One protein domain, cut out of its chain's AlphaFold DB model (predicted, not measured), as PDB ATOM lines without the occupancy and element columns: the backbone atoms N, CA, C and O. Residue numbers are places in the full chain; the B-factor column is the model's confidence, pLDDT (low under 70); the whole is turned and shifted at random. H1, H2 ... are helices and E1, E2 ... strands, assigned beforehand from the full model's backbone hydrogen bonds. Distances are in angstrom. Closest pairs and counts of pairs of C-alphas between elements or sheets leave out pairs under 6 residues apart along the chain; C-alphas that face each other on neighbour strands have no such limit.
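AT A GLANCE: This is residues 2 to 63 and 74 to 80 of the 256 residues of the protein "Double-stranded RNA-binding protein 1" of Vitis vinifera (UniProt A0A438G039). One long helix, H1, lies slantwise over one face of a small twisted antiparallel sheet, whose other face is bare. The long hairpin of E1 and E2 makes much of the sheet, the short strand E3 follows beside E2 and the short strand E4 beside E3, at the edge, and residues 57 to 63, of which 57 to 60 belong to H1, stick out. The printed part has 69 residues, with named elements in the order E1, E2, E3, H1, E4 and the sheet order E1, E2, E3, E4; the class is mixed, helices and strands. The whole is elongated, spanning 46 by 24 by 18 A, and only just loose, close to compact, with a radius of gyration of the C-alphas of 13.3 A.

IN THESE COORDINATES: E1, residues 7 to 13, begins at C-alpha 7, (-32.261, 13.564, 41.705), and is 19.9 A long. E2, residues 21 to 28, is the longest strand at 23.5 A. E3 is residues 31 to 34. H1, residues 41 to 60, runs 28.9 A from C-alpha 41 at (-44.523, 15.139, 50.100). E4, residues 75 to 77, ends at C-alpha 77, (-33.616, 1.228, 34.221).

HOW THE PARTS SIT: E1, E2 and E3 form a meander, each strand the antiparallel neighbour of the one before. E1 and E2 are a hairpin, their directions at 162 degrees, with N 9 and O 25 at 2.9 A and N 11 and O 23 at 2.8 A, within hydrogen-bond range. E2 and E3 are a hairpin too, also at 162 degrees, with N 33 and O 26 at 2.8 A. E3 and E4 are antiparallel at 153 degrees, with N 76 and O 32 at 2.9 A. E1 and E4 are the edge strands and are apart. H1 is on the sheet at a height over the sheet of 8.0 A, making two layers, a helix on one face of a sheet. It lies over E2 and E3, slantwise to the strands, at 36 degrees to E2 on the local plane. Its closest C-alphas to E2 are those of Ala 44 and Cys 24, 5.4 A apart, and to E3 those of Ala 52 and Tyr 33, 5.4 A apart. In H1 every O i to N i+4 pair is within hydrogen-bond range.

THE WHOLE: The two C-alphas farthest apart, those of Gly 17 and Gly 62, are 46.3 A apart. Residues 64 to 73 are cut out, and C-alphas 63 and 74 are 18.5 A apart across the cut. The link E2 to E3 is tight; E1 to E2 and E3 to H1 are short. The mean pLDDT of the printed part is 90.6, with residues 62 to 63, 74 and 78 to 80 under 70.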
ATOM      1  N   ASN A   2     -19.166   4.269  43.886       85.50
ATOM      2  CA  ASN A   2     -19.283   5.670  43.466       85.50
ATOM      3  C   ASN A   2     -20.682   5.880  42.880       85.50
ATOM      4  O   ASN A   2     -20.933   5.496  41.739       85.50
ATOM      5  N   TYR A   3     -21.604   6.424  43.673       86.25
ATOM      6  CA  TYR A   3     -22.960   6.724  43.211       86.25
ATOM      7  C   TYR A   3     -23.031   8.134  42.624       86.25
ATOM      8  O   TYR A   3     -22.339   9.042  43.081       86.25
ATOM      9  N   ALA A   4     -23.872   8.314  41.606       93.12
ATOM     10  CA  ALA A   4     -24.197   9.642  41.098       93.12
ATOM     11  C   ALA A   4     -24.997  10.444  42.138       93.12
ATOM     12  O   ALA A   4     -25.626   9.863  43.026       93.12
ATOM     13  N   ILE A   5     -25.009  11.771  41.992       95.44
ATOM     14  CA  ILE A   5     -25.840  12.658  42.817       95.44
ATOM     15  C   ILE A   5     -27.320  12.284  42.606       95.44
ATOM     16  O   ILE A   5     -27.767  12.263  41.455       95.44
ATOM     17  N   PRO A   6     -28.082  11.976  43.671       96.19
ATOM     18  CA  PRO A   6     -29.498  11.648  43.549       96.19
ATOM     19  C   PRO A   6     -30.331  12.835  43.056       96.19
ATOM     20  O   PRO A   6     -30.178  13.951  43.551       96.19
ATOM     21  N   MET A   7     -31.264  12.582  42.139       97.62
ATOM     22  CA  MET A   7     -32.261  13.564  41.705       97.62
ATOM     23  C   MET A   7     -33.661  13.147  42.151       97.62
ATOM     24  O   MET A   7     -34.108  12.046  41.832       97.62
ATOM     25  N   TYR A   8     -34.363  14.035  42.855       97.50
ATOM     26  CA  TYR A   8     -35.719  13.794  43.347       97.50
ATOM     27  C   TYR A   8     -36.759  14.512  42.489       97.50
ATOM     28  O   TYR A   8     -36.651  15.707  42.222       97.50
ATOM     29  N   VAL A   9     -37.810  13.784  42.108       97.56
ATOM     30  CA  VAL A   9     -38.982  14.332  41.415       97.56
ATOM     31  C   VAL A   9     -40.234  13.872  42.140       97.56
ATOM     32  O   VAL A   9     -40.476  12.674  42.248       97.56
ATOM     33  N   CYS A  10     -41.043  14.821  42.605       96.94
ATOM     34  CA  CYS A  10     -42.301  14.539  43.287       96.94
ATOM     35  C   CYS A  10     -43.490  15.081  42.496       96.94
ATOM     36  O   CYS A  10     -43.451  16.194  41.972       96.94
ATOM     37  N   GLN A  11     -44.560  14.298  42.457       97.00
ATOM     38  CA  GLN A  11     -45.824  14.613  41.813       97.00
ATOM     39  C   GLN A  11     -46.938  14.575  42.860       97.00
ATOM     40  O   GLN A  11     -46.924  13.747  43.772       97.00
ATOM     41  N   LYS A  12     -47.881  15.514  42.752       97.00
ATOM     42  CA  LYS A  12     -49.084  15.565  43.581       97.00
ATOM     43  C   LYS A  12     -50.270  15.149  42.722       97.00
ATOM     44  O   LYS A  12     -50.619  15.846  41.775       97.00
ATOM     45  N   ASP A  13     -50.905  14.060  43.113       95.12
ATOM     46  CA  ASP A  13     -52.123  13.548  42.512       95.12
ATOM     47  C   ASP A  13     -53.314  13.990  43.364       95.12
ATOM     48  O   ASP A  13     -53.520  13.527  44.488       95.12
ATOM     49  N   GLU A  14     -54.110  14.912  42.830       94.62
ATOM     50  CA  GLU A  14     -55.339  15.382  43.462       94.62
ATOM     51  C   GLU A  14     -56.529  15.006  42.581       94.62
ATOM     52  O   GLU A  14     -56.814  15.644  41.569       94.62
ATOM     53  N   SER A  15     -57.214  13.923  42.951       91.44
ATOM     54  CA  SER A  15     -58.440  13.503  42.274       91.44
ATOM     55  C   SER A  15     -59.667  14.026  43.024       91.44
ATOM     56  O   SER A  15     -59.737  13.839  44.245       91.44
ATOM     57  N   PRO A  16     -60.671  14.602  42.336       91.00
ATOM     58  CA  PRO A  16     -61.877  15.093  42.990       91.00
ATOM     59  C   PRO A  16     -62.580  13.953  43.738       91.00
ATOM     60  O   PRO A  16     -62.871  12.901  43.167       91.00
ATOM     61  N   GLY A  17     -62.841  14.160  45.030       92.31
ATOM     62  CA  GLY A  17     -63.478  13.164  45.896       92.31
ATOM     63  C   GLY A  17     -62.526  12.177  46.580       92.31
ATOM     64  O   GLY A  17     -63.004  11.256  47.239       92.31
ATOM     65  N   ARG A  18     -61.200  12.352  46.472       88.81
ATOM     66  CA  ARG A  18     -60.220  11.644  47.315       88.81
ATOM     67  C   ARG A  18     -59.238  12.625  47.943       88.81
ATOM     68  O   ARG A  18     -59.054  13.732  47.447       88.81
ATOM     69  N   ALA A  19     -58.603  12.196  49.029       91.31
ATOM     70  CA  ALA A  19     -57.469  12.917  49.591       91.31
ATOM     71  C   ALA A  19     -56.330  12.985  48.561       91.31
ATOM     72  O   ALA A  19     -56.111  12.020  47.825       91.31
ATOM     73  N   ALA A  20     -55.617  14.112  48.525       94.94
ATOM     74  CA  ALA A  20     -54.429  14.248  47.696       94.94
ATOM     75  C   ALA A  20     -53.371  13.216  48.109       94.94
ATOM     76  O   ALA A  20     -53.166  12.959  49.298       94.94
ATOM     77  N   SER A  21     -52.695  12.644  47.122       96.69
ATOM     78  CA  SER A  21     -51.567  11.741  47.319       96.69
ATOM     79  C   SER A  21     -50.333  12.276  46.614       96.69
ATOM     80  O   SER A  21     -50.426  12.917  45.575       96.69
ATOM     81  N   PHE A  22     -49.166  11.999  47.171       97.75
ATOM     82  CA  PHE A  22     -47.879  12.364  46.605       97.75
ATOM     83  C   PHE A  22     -47.141  11.102  46.191       97.75
ATOM     84  O   PHE A  22     -47.102  10.136  46.951       97.75
ATOM     85  N   SER A  23     -46.539  11.120  45.011       97.19
ATOM     86  CA  SER A  23     -45.616  10.095  44.534       97.19
ATOM     87  C   SER A  23     -44.266  10.750  44.265       97.19
ATOM     88  O   SER A  23     -44.205  11.871  43.767       97.19
ATOM     89  N   CYS A  24     -43.169  10.091  44.632       98.06
ATOM     90  CA  CYS A  24     -41.825  10.603  44.376       98.06
ATOM     91  C   CYS A  24     -40.959   9.526  43.726       98.06
ATOM     92  O   CYS A  24     -41.110   8.330  43.987       98.06
ATOM     93  N   THR A  25     -40.049   9.969  42.867       98.12
ATOM     94  CA  THR A  25     -39.059   9.143  42.177       98.12
ATOM     95  C   THR A  25     -37.669   9.686  42.474       98.12
ATOM     96  O   THR A  25     -37.464  10.898  42.406       98.12
ATOM     97  N   VAL A  26     -36.726   8.792  42.772       97.75
ATOM     98  CA  VAL A  26     -35.298   9.110  42.895       97.75
ATOM     99  C   VAL A  26     -34.566   8.540  41.692       97.75
ATOM    100  O   VAL A  26     -34.709   7.357  41.395       97.75
ATOM    101  N   GLU A  27     -33.774   9.349  41.004       96.12
ATOM    102  CA  GLU A  27     -32.880   8.892  39.945       96.12
ATOM    103  C   GLU A  27     -31.431   8.907  40.438       96.12
ATOM    104  O   GLU A  27     -30.928   9.943  40.867       96.12
ATOM    105  N   ILE A  28     -30.766   7.750  40.396       94.81
ATOM    106  CA  ILE A  28     -29.358   7.590  40.780       94.81
ATOM    107  C   ILE A  28     -28.671   6.773  39.689       94.81
ATOM    108  O   ILE A  28     -29.018   5.616  39.456       94.81
ATOM    109  N   GLY A  29     -27.700   7.374  38.998       91.94
ATOM    110  CA  GLY A  29     -26.907   6.685  37.974       91.94
ATOM    111  C   GLY A  29     -27.729   6.184  36.778       91.94
ATOM    112  O   GLY A  29     -27.419   5.132  36.227       91.94
ATOM    113  N   GLY A  30     -28.801   6.893  36.405       91.94
ATOM    114  CA  GLY A  30     -29.714   6.497  35.319       91.94
ATOM    115  C   GLY A  30     -30.723   5.406  35.700       91.94
ATOM    116  O   GLY A  30     -31.479   4.926  34.853       91.94
ATOM    117  N   ILE A  31     -30.756   5.008  36.973       93.81
ATOM    118  CA  ILE A  31     -31.746   4.083  37.515       93.81
ATOM    119  C   ILE A  31     -32.777   4.890  38.294       93.81
ATOM    120  O   ILE A  31     -32.421   5.663  39.183       93.81
ATOM    121  N   ARG A  32     -34.058   4.702  37.963       96.75
ATOM    122  CA  ARG A  32     -35.170   5.349  38.661       96.75
ATOM    123  C   ARG A  32     -35.787   4.408  39.681       96.75
ATOM    124  O   ARG A  32     -36.143   3.282  39.342       96.75
ATOM    125  N   TYR A  33     -35.964   4.914  40.891       97.56
ATOM    126  CA  TYR A  33     -36.553   4.234  42.034       97.56
ATOM    127  C   TYR A  33     -37.830   4.963  42.429       97.56
ATOM    128  O   TYR A  33     -37.788   6.137  42.796       97.56
ATOM    129  N   ILE A  34     -38.968   4.284  42.334       97.25
ATOM    130  CA  ILE A  34     -40.274   4.882  42.615       97.25
ATOM    131  C   ILE A  34     -40.723   4.466  44.017       97.25
ATOM    132  O   ILE A  34     -40.792   3.277  44.332       97.25
ATOM    133  N   GLY A  35     -41.027   5.457  44.855       96.75
ATOM    134  CA  GLY A  35     -41.603   5.244  46.177       96.75
ATOM    135  C   GLY A  35     -43.117   5.049  46.127       96.75
ATOM    136  O   GLY A  35     -43.800   5.556  45.236       96.75
ATOM    137  N   ALA A  36     -43.663   4.343  47.119       96.38
ATOM    138  CA  ALA A  36     -45.110   4.233  47.278       96.38
ATOM    139  C   ALA A  36     -45.756   5.603  47.554       96.38
ATOM    140  O   ALA A  36     -45.169   6.458  48.222       96.38
ATOM    141  N   ALA A  37     -46.996   5.781  47.089       96.62
ATOM    142  CA  ALA A  37     -47.735   7.019  47.299       96.62
ATOM    143  C   ALA A  37     -47.988   7.293  48.796       96.62
ATOM    144  O   ALA A  37     -48.145   6.374  49.611       96.62
ATOM    145  N   ALA A  38     -48.013   8.567  49.176       97.38
ATOM    146  CA  ALA A  38     -48.182   9.003  50.559       97.38
ATOM    147  C   ALA A  38     -49.092  10.229  50.677       97.38
ATOM    148  O   ALA A  38     -49.450  10.838  49.672       97.38
ATOM    149  N   ARG A  39     -49.483  10.589  51.904       96.12
ATOM    150  CA  ARG A  39     -50.351  11.758  52.137       96.12
ATOM    151  C   ARG A  39     -49.579  13.070  52.143       96.12
ATOM    152  O   ARG A  39     -50.163  14.114  51.882       96.12
ATOM    153  N   THR A  40     -48.280  13.016  52.416       97.00
ATOM    154  CA  THR A  40     -47.400  14.185  52.448       97.00
ATOM    155  C   THR A  40     -46.240  14.014  51.472       97.00
ATOM    156  O   THR A  40     -45.814  12.896  51.168       97.00
ATOM    157  N   LYS A  41     -45.701  15.137  50.980       96.50
ATOM    158  CA  LYS A  41     -44.523  15.139  50.100       96.50
ATOM    159  C   LYS A  41     -43.312  14.497  50.788       96.50
ATOM    160  O   LYS A  41     -42.641  13.674  50.176       96.50
ATOM    161  N   LYS A  42     -43.088  14.825  52.068       97.31
ATOM    162  CA  LYS A  42     -41.974  14.293  52.868       97.31
ATOM    163  C   LYS A  42     -42.038  12.765  52.981       97.31
ATOM    164  O   LYS A  42     -41.045  12.092  52.730       97.31
ATOM    165  N   GLU A  43     -43.209  12.199  53.276       97.50
ATOM    166  CA  GLU A  43     -43.371  10.738  53.337       97.50
ATOM    167  C   GLU A  43     -43.097  10.060  51.991       97.50
ATOM    168  O   GLU A  43     -42.466   9.005  51.950       97.50
ATOM    169  N   ALA A  44     -43.573  10.641  50.886       98.19
ATOM    170  CA  ALA A  44     -43.346  10.085  49.554       98.19
ATOM    171  C   ALA A  44     -41.851  10.097  49.184       98.19
ATOM    172  O   ALA A  44     -41.349   9.130  48.611       98.19
ATOM    173  N   GLU A  45     -41.130  11.151  49.566       97.31
ATOM    174  CA  GLU A  45     -39.687  11.284  49.361       97.31
ATOM    175  C   GLU A  45     -38.898  10.236  50.155       97.31
ATOM    176  O   GLU A  45     -38.092   9.501  49.581       97.31
ATOM    177  N   ILE A  46     -39.215  10.074  51.443       98.12
ATOM    178  CA  ILE A  46     -38.614   9.045  52.306       98.12
ATOM    179  C   ILE A  46     -38.870   7.648  51.736       98.12
ATOM    180  O   ILE A  46     -37.957   6.822  51.671       98.12
ATOM    181  N   LYS A  47     -40.096   7.366  51.285       97.88
ATOM    182  CA  LYS A  47     -40.443   6.074  50.676       97.88
ATOM    183  C   LYS A  47     -39.636   5.802  49.406       97.88
ATOM    184  O   LYS A  47     -39.202   4.667  49.190       97.88
ATOM    185  N   ALA A  48     -39.410   6.821  48.581       98.19
ATOM    186  CA  ALA A  48     -38.600   6.698  47.375       98.19
ATOM    187  C   ALA A  48     -37.114   6.466  47.716       98.19
ATOM    188  O   ALA A  48     -36.495   5.556  47.165       98.19
ATOM    189  N   ALA A  49     -36.570   7.195  48.696       97.94
ATOM    190  CA  ALA A  49     -35.200   7.022  49.178       97.94
ATOM    191  C   ALA A  49     -34.961   5.629  49.788       97.94
ATOM    192  O   ALA A  49     -33.974   4.967  49.465       97.94
ATOM    193  N   ARG A  50     -35.899   5.140  50.615       98.00
ATOM    194  CA  ARG A  50     -35.864   3.778  51.182       98.00
ATOM    195  C   ARG A  50     -35.817   2.724  50.075       98.00
ATOM    196  O   ARG A  50     -34.992   1.815  50.127       98.00
ATOM    197  N   THR A  51     -36.651   2.887  49.049       97.38
ATOM    198  CA  THR A  51     -36.684   1.995  47.880       97.38
ATOM    199  C   THR A  51     -35.339   1.972  47.152       97.38
ATOM    200  O   THR A  51     -34.823   0.894  46.857       97.38
ATOM    201  N   ALA A  52     -34.740   3.142  46.916       96.75
ATOM    202  CA  ALA A  52     -33.433   3.248  46.275       96.75
ATOM    203  C   ALA A  52     -32.328   2.565  47.090       96.75
ATOM    204  O   ALA A  52     -31.565   1.767  46.552       96.75
ATOM    205  N   LEU A  53     -32.271   2.826  48.398       95.69
ATOM    206  CA  LEU A  53     -31.251   2.265  49.279       95.69
ATOM    207  C   LEU A  53     -31.308   0.733  49.331       95.69
ATOM    208  O   LEU A  53     -30.271   0.078  49.225       95.69
ATOM    209  N   LEU A  54     -32.510   0.168  49.482       95.12
ATOM    210  CA  LEU A  54     -32.707  -1.281  49.531       95.12
ATOM    211  C   LEU A  54     -32.315  -1.943  48.211       95.12
ATOM    212  O   LEU A  54     -31.593  -2.936  48.220       95.12
ATOM    213  N   ALA A  55     -32.740  -1.369  47.086       93.00
ATOM    214  CA  ALA A  55     -32.404  -1.896  45.771       93.00
ATOM    215  C   ALA A  55     -30.894  -1.836  45.497       93.00
ATOM    216  O   ALA A  55     -30.320  -2.784  44.971       93.00
ATOM    217  N   ILE A  56     -30.230  -0.750  45.897       92.44
ATOM    218  CA  ILE A  56     -28.781  -0.604  45.751       92.44
ATOM    219  C   ILE A  56     -28.038  -1.671  46.562       92.44
ATOM    220  O   ILE A  56     -27.170  -2.338  46.008       92.44
ATOM    221  N   ARG A  57     -28.393  -1.859  47.840       91.94
ATOM    222  CA  ARG A  57     -27.768  -2.874  48.708       91.94
ATOM    223  C   ARG A  57     -27.998  -4.293  48.182       91.94
ATOM    224  O   ARG A  57     -27.058  -5.062  48.052       91.94
ATOM    225  N   ALA A  58     -29.224  -4.604  47.766       88.88
ATOM    226  CA  ALA A  58     -29.535  -5.906  47.177       88.88
ATOM    227  C   ALA A  58     -28.699  -6.196  45.916       88.88
ATOM    228  O   ALA A  58     -28.301  -7.334  45.682       88.88
ATOM    229  N   ASN A  59     -28.387  -5.163  45.128       83.06
ATOM    230  CA  ASN A  59     -27.546  -5.295  43.940       83.06
ATOM    231  C   ASN A  59     -26.044  -5.378  44.266       83.06
ATOM    232  O   ASN A  59     -25.284  -5.914  43.460       83.06
ATOM    233  N   THR A  60     -25.590  -4.842  45.407       79.25
ATOM    234  CA  THR A  60     -24.174  -4.894  45.812       79.25
ATOM    235  C   THR A  60     -23.766  -6.250  46.364       79.25
ATOM    236  O   THR A  60     -22.609  -6.636  46.219       79.25
ATOM    237  N   ASP A  61     -24.711  -6.988  46.943       72.81
ATOM    238  CA  ASP A  61     -24.433  -8.213  47.701       72.81
ATOM    239  C   ASP A  61     -24.327  -9.472  46.812       72.81
ATOM    240  O   ASP A  61     -24.331 -10.603  47.295       72.81
ATOM    241  N   GLY A  62     -24.160  -9.293  45.497       59.22
ATOM    242  CA  GLY A  62     -23.597 -10.318  44.612       59.22
ATOM    243  C   GLY A  62     -24.499 -11.505  44.261       59.22
ATOM    244  O   GLY A  62     -24.021 -12.449  43.632       59.22
ATOM    245  N   VAL A  63     -25.795 -11.474  44.578       53.19
ATOM    246  CA  VAL A  63     -26.755 -12.477  44.086       53.19
ATOM    247  C   VAL A  63     -27.451 -11.912  42.852       53.19
ATOM    248  O   VAL A  63     -28.435 -11.182  42.934       53.19
ATOM    249  N   THR A  74     -40.433  -0.827  42.103       69.81
ATOM    250  CA  THR A  74     -40.488  -0.500  40.672       69.81
ATOM    251  C   THR A  74     -39.239   0.281  40.281       69.81
ATOM    252  O   THR A  74     -39.221   1.508  40.193       69.81
ATOM    253  N   VAL A  75     -38.157  -0.465  40.086       72.56
ATOM    254  CA  VAL A  75     -36.911   0.040  39.531       72.56
ATOM    255  C   VAL A  75     -37.056   0.048  38.021       72.56
ATOM    256  O   VAL A  75     -37.257  -0.995  37.401       72.56
ATOM    257  N   ILE A  76     -36.984   1.230  37.418       79.19
ATOM    258  CA  ILE A  76     -37.028   1.375  35.965       79.19
ATOM    259  C   ILE A  76     -35.628   1.783  35.507       79.19
ATOM    260  O   ILE A  76     -35.263   2.953  35.669       79.19
ATOM    261  N   PRO A  77     -34.841   0.864  34.915       72.19
ATOM    262  CA  PRO A  77     -33.616   1.228  34.221       72.19
ATOM    263  C   PRO A  77     -33.952   2.224  33.107       72.19
ATOM    264  O   PRO A  77     -34.734   1.931  32.197       72.19
ATOM    265  N   GLY A  78     -33.414   3.439  33.199       57.25
ATOM    266  CA  GLY A  78     -33.629   4.476  32.205       57.25
ATOM    267  C   GLY A  78     -32.899   4.122  30.917       57.25
ATOM    268  O   GLY A  78     -31.688   4.284  30.811       57.25
ATOM    269  N   LYS A  79     -33.628   3.676  29.891       58.47
ATOM    270  CA  LYS A  79     -33.101   3.739  28.526       58.47
ATOM    271  C   LYS A  79     -33.071   5.211  28.126       58.47
ATOM    272  O   LYS A  79     -34.120   5.830  27.962       58.47
ATOM    273  N   LYS A  80     -31.862   5.760  28.018       59.66
ATOM    274  CA  LYS A  80     -31.562   7.101  27.507       59.66
ATOM    275  C   LYS A  80     -32.352   7.331  26.207       59.66
ATOM    276  O   LYS A  80     -32.044   6.725  25.185       59.66
TER     277      LYS A  80